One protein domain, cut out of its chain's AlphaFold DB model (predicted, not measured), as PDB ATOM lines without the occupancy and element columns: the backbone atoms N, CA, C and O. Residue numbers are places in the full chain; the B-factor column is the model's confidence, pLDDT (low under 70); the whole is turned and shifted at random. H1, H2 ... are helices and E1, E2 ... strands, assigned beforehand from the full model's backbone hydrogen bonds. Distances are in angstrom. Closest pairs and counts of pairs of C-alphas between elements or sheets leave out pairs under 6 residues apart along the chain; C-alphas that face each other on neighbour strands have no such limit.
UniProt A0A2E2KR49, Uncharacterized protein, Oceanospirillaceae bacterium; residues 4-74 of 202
ATOM      1  N   CYS A   4     123.217 279.338 296.371       71.94
ATOM      2  CA  CYS A   4     122.804 278.423 295.316       71.94
ATOM      3  C   CYS A   4     123.001 276.981 295.779       71.94
ATOM      4  O   CYS A   4     124.042 276.649 296.347       71.94
ATOM      5  N   ILE A   5     122.016 276.126 295.519       79.75
ATOM      6  CA  ILE A   5     122.083 274.689 295.777       79.75
ATOM      7  C   ILE A   5     121.758 273.934 294.492       79.75
ATOM      8  O   ILE A   5     120.772 274.225 293.822       79.75
ATOM      9  N   GLN A   6     122.598 272.960 294.158       81.81
ATOM     10  CA  GLN A   6     122.362 272.032 293.057       81.81
ATOM     11  C   GLN A   6     121.692 270.773 293.608       81.81
ATOM     12  O   GLN A   6     122.187 270.201 294.583       81.81
ATOM     13  N   LEU A   7     120.597 270.366 292.977       84.06
ATOM     14  CA  LEU A   7     119.841 269.146 293.232       84.06
ATOM     15  C   LEU A   7     119.911 268.256 291.987       84.06
ATOM     16  O   LEU A   7     119.966 268.752 290.859       84.06
ATOM     17  N   SER A   8     119.892 266.944 292.189       84.50
ATOM     18  CA  SER A   8     119.875 265.959 291.103       84.50
ATOM     19  C   SER A   8     118.456 265.755 290.563       84.50
ATOM     20  O   SER A   8     118.264 265.362 289.413       84.50
ATOM     21  N   SER A   9     117.436 266.047 291.374       85.25
ATOM     22  CA  SER A   9     116.038 265.933 290.973       85.25
ATOM     23  C   SER A   9     115.101 266.825 291.788       85.25
ATOM     24  O   SER A   9     115.352 267.192 292.933       85.25
ATOM     25  N   GLU A  10     113.918 267.109 291.233       78.31
ATOM     26  CA  GLU A  10     112.878 267.872 291.939       78.31
ATOM     27  C   GLU A  10     112.332 267.090 293.136       78.31
ATOM     28  O   GLU A  10     111.691 267.645 294.027       78.31
ATOM     29  N   ARG A  11     112.573 265.778 293.172       79.94
ATOM     30  CA  ARG A  11     112.106 264.928 294.259       79.94
ATOM     31  C   ARG A  11     112.853 265.195 295.556       79.94
ATOM     32  O   ARG A  11     112.268 264.928 296.604       79.94
ATOM     33  N   GLU A  12     114.055 265.761 295.467       80.75
ATOM     34  CA  GLU A  12     114.929 266.016 296.608       80.75
ATOM     35  C   GLU A  12     114.497 267.224 297.445       80.75
ATOM     36  O   GLU A  12     114.761 267.292 298.647       80.75
ATOM     37  N   ILE A  13     113.796 268.187 296.840       82.44
ATOM     38  CA  ILE A  13     113.502 269.457 297.505       82.44
ATOM     39  C   ILE A  13     112.523 269.279 298.674       82.44
ATOM     40  O   ILE A  13     111.409 268.781 298.518       82.44
ATOM     41  N   GLY A  14     112.931 269.729 299.860       77.94
ATOM     42  CA  GLY A  14     112.098 269.777 301.063       77.94
ATOM     43  C   GLY A  14     111.938 268.471 301.853       77.94
ATOM     44  O   GLY A  14     111.273 268.491 302.882       77.94
ATOM     45  N   LEU A  15     112.506 267.347 301.412       72.00
ATOM     46  CA  LEU A  15     112.389 266.062 302.124       72.00
ATOM     47  C   LEU A  15     113.692 265.267 302.169       72.00
ATOM     48  O   LEU A  15     113.899 264.488 303.098       72.00
ATOM     49  N   ASP A  16     114.544 265.425 301.162       78.44
ATOM     50  CA  ASP A  16     115.699 264.561 300.989       78.44
ATOM     51  C   ASP A  16     116.879 265.002 301.861       78.44
ATOM     52  O   ASP A  16     117.119 266.194 302.090       78.44
ATOM     53  N   ALA A  17     117.635 264.014 302.338       81.88
ATOM     54  CA  ALA A  17     118.858 264.227 303.097       81.88
ATOM     55  C   ALA A  17     119.885 265.052 302.307       81.88
ATOM     56  O   ALA A  17     120.685 265.773 302.906       81.88
ATOM     57  N   GLU A  18     119.870 264.983 300.973       86.06
ATOM     58  CA  GLU A  18     120.702 265.821 300.120       86.06
ATOM     59  C   GLU A  18     120.311 267.299 300.219       86.06
ATOM     60  O   GLU A  18     121.172 268.125 300.513       86.06
ATOM     61  N   PHE A  19     119.027 267.643 300.082       89.62
ATOM     62  CA  PHE A  19     118.554 269.025 300.225       89.62
ATOM     63  C   PHE A  19     118.910 269.608 301.598       89.62
ATOM     64  O   PHE A  19     119.443 270.715 301.683       89.62
ATOM     65  N   HIS A  20     118.707 268.840 302.670       91.94
ATOM     66  CA  HIS A  20     119.078 269.249 304.027       91.94
ATOM     67  C   HIS A  20     120.581 269.494 304.176       91.94
ATOM     68  O   HIS A  20     120.975 270.533 304.701       91.94
ATOM     69  N   ARG A  21     121.423 268.606 303.639       91.06
ATOM     70  CA  ARG A  21     122.884 268.767 303.660       91.06
ATOM     71  C   ARG A  21     123.340 269.999 302.878       91.06
ATOM     72  O   ARG A  21     124.260 270.689 303.303       91.06
ATOM     73  N   LYS A  22     122.704 270.300 301.739       89.44
ATOM     74  CA  LYS A  22     123.000 271.514 300.957       89.44
ATOM     75  C   LYS A  22     122.592 272.774 301.714       89.44
ATOM     76  O   LYS A  22     123.346 273.741 301.703       89.44
ATOM     77  N   LEU A  23     121.443 272.757 302.394       88.81
ATOM     78  CA  LEU A  23     121.024 273.851 303.273       88.81
ATOM     79  C   LEU A  23     121.959 274.019 304.474       88.81
ATOM     80  O   LEU A  23     122.238 275.146 304.869       88.81
ATOM     81  N   GLU A  24     122.458 272.924 305.041       92.38
ATOM     82  CA  GLU A  24     123.420 272.946 306.146       92.38
ATOM     83  C   GLU A  24     124.749 273.555 305.698       92.38
ATOM     84  O   GLU A  24     125.265 274.449 306.363       92.38
ATOM     85  N   PHE A  25     125.230 273.175 304.512       90.00
ATOM     86  CA  PHE A  25     126.442 273.730 303.909       90.00
ATOM     87  C   PHE A  25     126.373 275.251 303.696       90.00
ATOM     88  O   PHE A  25     127.373 275.939 303.883       90.00
ATOM     89  N   ILE A  26     125.202 275.790 303.342       83.69
ATOM     90  CA  ILE A  26     124.990 277.243 303.187       83.69
ATOM     91  C   ILE A  26     124.504 277.933 304.474       83.69
ATOM     92  O   ILE A  26     124.150 279.108 304.435       83.69
ATOM     93  N   GLY A  27     124.457 277.224 305.608       86.94
ATOM     94  CA  GLY A  27     124.082 277.785 306.911       86.94
ATOM     95  C   GLY A  27     122.587 278.058 307.118       86.94
ATOM     96  O   GLY A  27     122.231 278.743 308.071       86.94
ATOM     97  N   LEU A  28     121.698 277.525 306.271       86.62
ATOM     98  CA  LEU A  28     120.244 277.764 306.314       86.62
ATOM     99  C   LEU A  28     119.420 276.559 306.802       86.62
ATOM    100  O   LEU A  28     118.189 276.590 306.766       86.62
ATOM    101  N   PHE A  29     120.062 275.484 307.268       91.75
ATOM    102  CA  PHE A  29     119.348 274.287 307.732       91.75
ATOM    103  C   PHE A  29     118.492 274.538 308.982       91.75
ATOM    104  O   PHE A  29     117.367 274.047 309.074       91.75
ATOM    105  N   LYS A  30     118.984 275.348 309.927       90.19
ATOM    106  CA  LYS A  30     118.217 275.721 311.123       90.19
ATOM    107  C   LYS A  30     116.943 276.492 310.753       90.19
ATOM    108  O   LYS A  30     115.859 276.111 311.187       90.19
ATOM    109  N   ASP A  31     117.065 277.490 309.880       84.69
ATOM    110  CA  ASP A  31     115.951 278.299 309.371       84.69
ATOM    111  C   ASP A  31     114.892 277.456 308.654       84.69
ATOM    112  O   ASP A  31     113.698 277.747 308.731       84.69
ATOM    113  N   TRP A  32     115.324 276.414 307.941       88.25
ATOM    114  CA  TRP A  32     114.423 275.462 307.302       88.25
ATOM    115  C   TRP A  32     113.619 274.668 308.329       88.25
ATOM    116  O   TRP A  32     112.396 274.580 308.198       88.25
ATOM    117  N   ASN A  33     114.272 274.148 309.372       87.75
ATOM    118  CA  ASN A  33     113.596 273.415 310.443       87.75
ATOM    119  C   ASN A  33     112.589 274.303 311.186       87.75
ATOM    120  O   ASN A  33     111.476 273.860 311.458       87.75
ATOM    121  N   GLU A  34     112.930 275.567 311.456       86.81
ATOM    122  CA  GLU A  34     112.014 276.544 312.062       86.81
ATOM    123  C   GLU A  34     110.832 276.882 311.137       86.81
ATOM    124  O   GLU A  34     109.672 276.877 311.563       86.81
ATOM    125  N   TYR A  35     111.099 277.124 309.848       83.25
ATOM    126  CA  TYR A  35     110.065 277.370 308.841       83.25
ATOM    127  C   TYR A  35     109.096 276.192 308.750       83.25
ATOM    128  O   TYR A  35     107.884 276.385 308.815       83.25
ATOM    129  N   ILE A  36     109.608 274.969 308.662       82.06
ATOM    130  CA  ILE A  36     108.782 273.770 308.600       82.06
ATOM    131  C   ILE A  36     108.021 273.566 309.908       82.06
ATOM    132  O   ILE A  36     106.802 273.443 309.861       82.06
ATOM    133  N   ALA A  37     108.664 273.650 311.073       79.25
ATOM    134  CA  ALA A  37     107.969 273.543 312.356       79.25
ATOM    135  C   ALA A  37     106.803 274.542 312.461       79.25
ATOM    136  O   ALA A  37     105.695 274.147 312.808       79.25
ATOM    137  N   SER A  38     107.004 275.806 312.068       75.06
ATOM    138  CA  SER A  38     105.950 276.833 312.106       75.06
ATOM    139  C   SER A  38     104.804 276.596 311.114       75.06
ATOM    140  O   SER A  38     103.649 276.873 311.433       75.06
ATOM    141  N   GLN A  39     105.092 276.080 309.914       68.06
ATOM    142  CA  GLN A  39     104.077 275.815 308.888       68.06
ATOM    143  C   GLN A  39     103.344 274.479 309.109       68.06
ATOM    144  O   GLN A  39     102.196 274.343 308.687       68.06
ATOM    145  N   LEU A  40     103.974 273.505 309.780       63.41
ATOM    146  CA  LEU A  40     103.439 272.157 310.016       63.41
ATOM    147  C   LEU A  40     102.707 271.987 311.364       63.41
ATOM    148  O   LEU A  40     102.244 270.888 311.666       63.41
ATOM    149  N   MET A  41     102.513 273.050 312.154       54.72
ATOM    150  CA  MET A  41     101.800 273.029 313.454       54.72
ATOM    151  C   MET A  41     100.333 272.541 313.398       54.72
ATOM    152  O   MET A  41      99.654 272.502 314.420       54.72
ATOM    153  N   SER A  42      99.816 272.151 312.226       55.72
ATOM    154  CA  SER A  42      98.427 271.707 312.043       55.72
ATOM    155  C   SER A  42      98.168 270.219 312.329       55.72
ATOM    156  O   SER A  42      97.020 269.788 312.240       55.72
ATOM    157  N   GLY A  43      99.198 269.421 312.649       54.16
ATOM    158  CA  GLY A  43      99.053 267.996 312.996       54.16
ATOM    159  C   GLY A  43      98.555 267.094 311.856       54.16
ATOM    160  O   GLY A  43      98.276 265.917 312.075       54.16
ATOM    161  N   LYS A  44      98.430 267.624 310.634       57.06
ATOM    162  CA  LYS A  44      98.010 266.864 309.455       57.06
ATOM    163  C   LYS A  44      99.227 266.223 308.783       57.06
ATOM    164  O   LYS A  44     100.239 266.901 308.618       57.06
ATOM    165  N   PRO A  45      99.154 264.950 308.359       56.50
ATOM    166  CA  PRO A  45     100.191 264.372 307.519       56.50
ATOM    167  C   PRO A  45     100.220 265.137 306.194       56.50
ATOM    168  O   PRO A  45      99.204 265.260 305.510       56.50
ATOM    169  N   HIS A  46     101.381 265.687 305.857       63.34
ATOM    170  CA  HIS A  46     101.573 266.389 304.598       63.34
ATOM    171  C   HIS A  46     101.996 265.394 303.529       63.34
ATOM    172  O   HIS A  46     102.887 264.571 303.745       63.34
ATOM    173  N   ASP A  47     101.358 265.479 302.366       71.19
ATOM    174  CA  ASP A  47     101.798 264.704 301.222       71.19
ATOM    175  C   ASP A  47     103.156 265.212 300.705       71.19
ATOM    176  O   ASP A  47     103.594 266.347 300.935       71.19
ATOM    177  N   VAL A  48     103.850 264.335 299.983       73.19
ATOM    178  CA  VAL A  48     105.174 264.606 299.409       73.19
ATOM    179  C   VAL A  48     105.153 265.841 298.493       73.19
ATOM    180  O   VAL A  48     106.141 266.569 298.397       73.19
ATOM    181  N   ALA A  49     104.026 266.111 297.830       70.38
ATOM    182  CA  ALA A  49     103.858 267.268 296.956       70.38
ATOM    183  C   ALA A  49     103.849 268.595 297.735       70.38
ATOM    184  O   ALA A  49     104.509 269.555 297.324       70.38
ATOM    185  N   SER A  50     103.162 268.641 298.878       70.44
ATOM    186  CA  SER A  50     103.099 269.814 299.749       70.44
ATOM    187  C   SER A  50     104.476 270.168 300.300       70.44
ATOM    188  O   SER A  50     104.890 271.324 300.229       70.44
ATOM    189  N   LEU A  51     105.237 269.182 300.779       75.00
ATOM    190  CA  LEU A  51     106.574 269.422 301.334       75.00
ATOM    191  C   LEU A  51     107.567 269.920 300.275       75.00
ATOM    192  O   LEU A  51     108.311 270.867 300.533       75.00
ATOM    193  N   ARG A  52     107.494 269.404 299.041       77.38
ATOM    194  CA  ARG A  52     108.266 269.946 297.906       77.38
ATOM    195  C   ARG A  52     107.906 271.395 297.594       77.38
ATOM    196  O   ARG A  52     108.789 272.223 297.358       77.38
ATOM    197  N   ALA A  53     106.618 271.735 297.616       71.81
ATOM    198  CA  ALA A  53     106.169 273.111 297.419       71.81
ATOM    199  C   ALA A  53     106.676 274.042 298.534       71.81
ATOM    200  O   ALA A  53     107.110 275.164 298.256       71.81
ATOM    201  N   HIS A  54     106.694 273.563 299.781       77.38
ATOM    202  CA  HIS A  54     107.270 274.285 300.911       77.38
ATOM    203  C   HIS A  54     108.787 274.460 300.781       77.38
ATOM    204  O   HIS A  54     109.261 275.565 301.041       77.38
ATOM    205  N   GLY A  55     109.522 273.454 300.299       79.06
ATOM    206  CA  GLY A  55     110.955 273.548 299.998       79.06
ATOM    207  C   GLY A  55     111.269 274.621 298.957       79.06
ATOM    208  O   GLY A  55     112.087 275.509 299.200       79.06
ATOM    209  N   LYS A  56     110.539 274.629 297.834       71.25
ATOM    210  CA  LYS A  56     110.661 275.676 296.799       71.25
ATOM    211  C   LYS A  56     110.333 277.064 297.334       71.25
ATOM    212  O   LYS A  56     111.001 278.041 297.005       71.25
ATOM    213  N   ARG A  57     109.285 277.165 298.152       67.94
ATOM    214  CA  ARG A  57     108.867 278.427 298.769       67.94
ATOM    215  C   ARG A  57     109.912 278.942 299.751       67.94
ATOM    216  O   ARG A  57     110.197 280.131 299.730       67.94
ATOM    217  N   PHE A  58     110.492 278.073 300.568       76.50
ATOM    218  CA  PHE A  58     111.562 278.445 301.483       76.50
ATOM    219  C   PHE A  58     112.788 278.963 300.730       76.50
ATOM    220  O   PHE A  58     113.261 280.054 301.033       76.50
ATOM    221  N   CYS A  59     113.232 278.244 299.691       68.31
ATOM    222  CA  CYS A  59     114.345 278.680 298.847       68.31
ATOM    223  C   CYS A  59     114.075 280.064 298.239       68.31
ATOM    224  O   CYS A  59     114.902 280.960 298.356       68.31
ATOM    225  N   HIS A  60     112.873 280.281 297.696       63.75
ATOM    226  CA  HIS A  60     112.461 281.581 297.162       63.75
ATOM    227  C   HIS A  60     112.481 282.692 298.225       63.75
ATOM    228  O   HIS A  60     113.003 283.771 297.967       63.75
ATOM    229  N   LEU A  61     111.929 282.441 299.416       58.12
ATOM    230  CA  LEU A  61     111.866 283.426 300.505       58.12
ATOM    231  C   LEU A  61     113.243 283.770 301.083       58.12
ATOM    232  O   LEU A  61     113.431 284.867 301.591       58.12
ATOM    233  N   ARG A  62     114.196 282.836 301.026       63.16
ATOM    234  CA  ARG A  62     115.565 283.024 301.522       63.16
ATOM    235  C   ARG A  62     116.556 283.424 300.428       63.16
ATOM    236  O   ARG A  62     117.751 283.490 300.697       63.16
ATOM    237  N   GLY A  63     116.084 283.675 299.203       55.81
ATOM    238  CA  GLY A  63     116.947 284.033 298.075       55.81
ATOM    239  C   GLY A  63     117.946 282.934 297.694       55.81
ATOM    240  O   GLY A  63     119.028 283.236 297.195       55.81
ATOM    241  N   VAL A  64     117.601 281.669 297.950       66.44
ATOM    242  CA  VAL A  64     118.393 280.496 297.570       66.44
ATOM    243  C   VAL A  64     117.939 280.030 296.190       66.44
ATOM    244  O   VAL A  64     116.789 279.623 296.010       66.44
ATOM    245  N   ALA A  65     118.838 280.048 295.212       63.38
ATOM    246  CA  ALA A  65     118.593 279.432 293.915       63.38
ATOM    247  C   ALA A  65     118.717 277.906 294.048       63.38
ATOM    248  O   ALA A  65     119.805 277.394 294.294       63.38
ATOM    249  N   ALA A  66     117.609 277.177 293.909       68.25
ATOM    250  CA  ALA A  66     117.628 275.718 293.826       68.25
ATOM    251  C   ALA A  66     117.658 275.297 292.354       68.25
ATOM    252  O   ALA A  66     116.739 275.631 291.608       68.25
ATOM    253  N   LEU A  67     118.705 274.593 291.938       62.78
ATOM    254  CA  LEU A  67     118.948 274.206 290.552       62.78
ATOM    255  C   LEU A  67     118.772 272.701 290.352       62.78
ATOM    256  O   LEU A  67     119.144 271.920 291.220       62.78
ATOM    257  N   ILE A  68     118.263 272.305 289.188       74.12
ATOM    258  CA  ILE A  68     118.441 270.963 288.618       74.12
ATOM    259  C   ILE A  68     119.029 271.167 287.233       74.12
ATOM    260  O   ILE A  68     118.425 271.845 286.400       74.12
ATOM    261  N   ASP A  69     120.217 270.625 287.001       69.06
ATOM    262  CA  ASP A  69     121.070 270.982 285.868       69.06
ATOM    263  C   ASP A  69     121.180 272.512 285.717       69.06
ATOM    264  O   ASP A  69     121.699 273.177 286.613       69.06
ATOM    265  N   LEU A  70     120.649 273.074 284.626       50.69
ATOM    266  CA  LEU A  70     120.609 274.516 284.342       50.69
ATOM    267  C   LEU A  70     119.261 275.174 284.692       50.69
ATOM    268  O   LEU A  70     119.042 276.351 284.407       50.69
ATOM    269  N   THR A  71     118.330 274.421 285.276       45.31
ATOM    270  CA  THR A  71     116.959 274.870 285.539       45.31
ATOM    271  C   THR A  71     116.806 275.358 286.972       45.31
ATOM    272  O   THR A  71     117.025 274.602 287.915       45.31
ATOM    273  N   VAL A  72     116.337 276.597 287.146       49.66
ATOM    274  CA  VAL A  72     115.988 277.150 288.463       49.66
ATOM    275  C   VAL A  72     114.589 276.698 288.880       49.66
ATOM    276  O   VAL A  72     113.596 276.947 288.192       49.66
ATOM    277  N   LEU A  73     114.484 276.076 290.051       48.66
ATOM    278  CA  LEU A  73     113.220 275.687 290.658       48.66
ATOM    279  C   LEU A  73     112.550 276.881 291.341       48.66
ATOM    280  O   LEU A  73     113.000 277.373 292.373       48.66
ATOM    281  N   MET A  74     111.404 277.291 290.802       48.91
ATOM    282  CA  MET A  74     110.583 278.374 291.349       48.91
ATOM    283  C   MET A  74     109.347 277.823 292.073       48.91
ATOM    284  O   MET A  74     108.752 276.823 291.655       48.91
TER     285      MET A  74
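What this domain is: This is residues 4 to 74 of the 202 residues of an uncharacterized protein of Oceanospirillaceae bacterium (UniProt A0A2E2KR49). A small two-stranded sheet, E1 beside E2, lies toward one end of the domain, with H1 near E1 and H3 near E2; H2, away from the sheet, makes a corner with H1 and runs past H3. Residues 41 to 47, in the link from H2 to H3, stick out as a free loop at the other end. The printed part has 71 residues, with three named helices and two named strands in the order E1, H1, H2, H3, E2; the sheet, E1 then E2, is parallel, and the class is mixed, helices and strands. The whole is compact, with a radius of gyration of the C-alphas of 11.4 A, and its outline is elongated, spanning 36 by 23 by 20 A.

Where its parts are: E1, residues 4 to 7, begins at C-alpha 4 at (122.804, 278.423, 295.316) and is 10.0 A long from first to last C-alpha. H1, residues 17 to 25, measures 12.2 A. H2, residues 29 to 39, measures 15.4 A and ends at C-alpha 39 at (104.077, 275.815, 308.888). H3, residues 48 to 61, is the longest helix, at 20.0 A. E2, residues 64 to 68, measures 13.1 A and ends at C-alpha 68 at (118.441, 270.963, 288.618).

How they stand to each other: E1 and E2 are parallel neighbours, their directions 30 degrees apart; C-alphas 4 and 65 face each other at 4.6 A. N 5 and O 65, and N 67 and O 5, are within hydrogen-bond range, each pair at 2.8 A. With H1, H2 and H3 between them along the chain, they form a strand-helix-strand unit, two parallel neighbour strands with helices between. Residues 67 to 68 of E2 also pair, antiparallel, with residues 71 to 72. The closest C-alphas of E1 and H1 are those of Ile 5 and Lys 22, 6.1 A apart; those of H3 and E2 are Cys 59 and Ala 65, 6.6 A apart. H1 and H2 touch only at the corner by their link, closest at the C-alphas of Leu 23 and Phe 29, 4.8 A apart, at a steep tilt of 60 degrees, opposite ways. H2 and H3 only just touch, with 3 pairs of C-alphas within 8 A, made by residues 54 to 58 of H3 alone; the closest are those of Trp 32 and Phe 58, 7.1 A apart. Their tilt is a steep 61 degrees, opposite ways. H1 and H3 are apart, and H2 is apart from both strands. In H1, H2 and H3 every O i to N i+4 pair is within hydrogen-bond range.

The domain as a whole: The two C-alphas farthest apart are those of Gly 43 and Leu 70, at 36.4 A. The printed part has no cut. The links from H1 to H2 and from H3 to E2 are tight, the other two are short, and no link is long. The mean pLDDT of the printed part is 74.0; residues 39 to 46, residue 57, residues 59 to 67 and residues 69 to 74 are under 70.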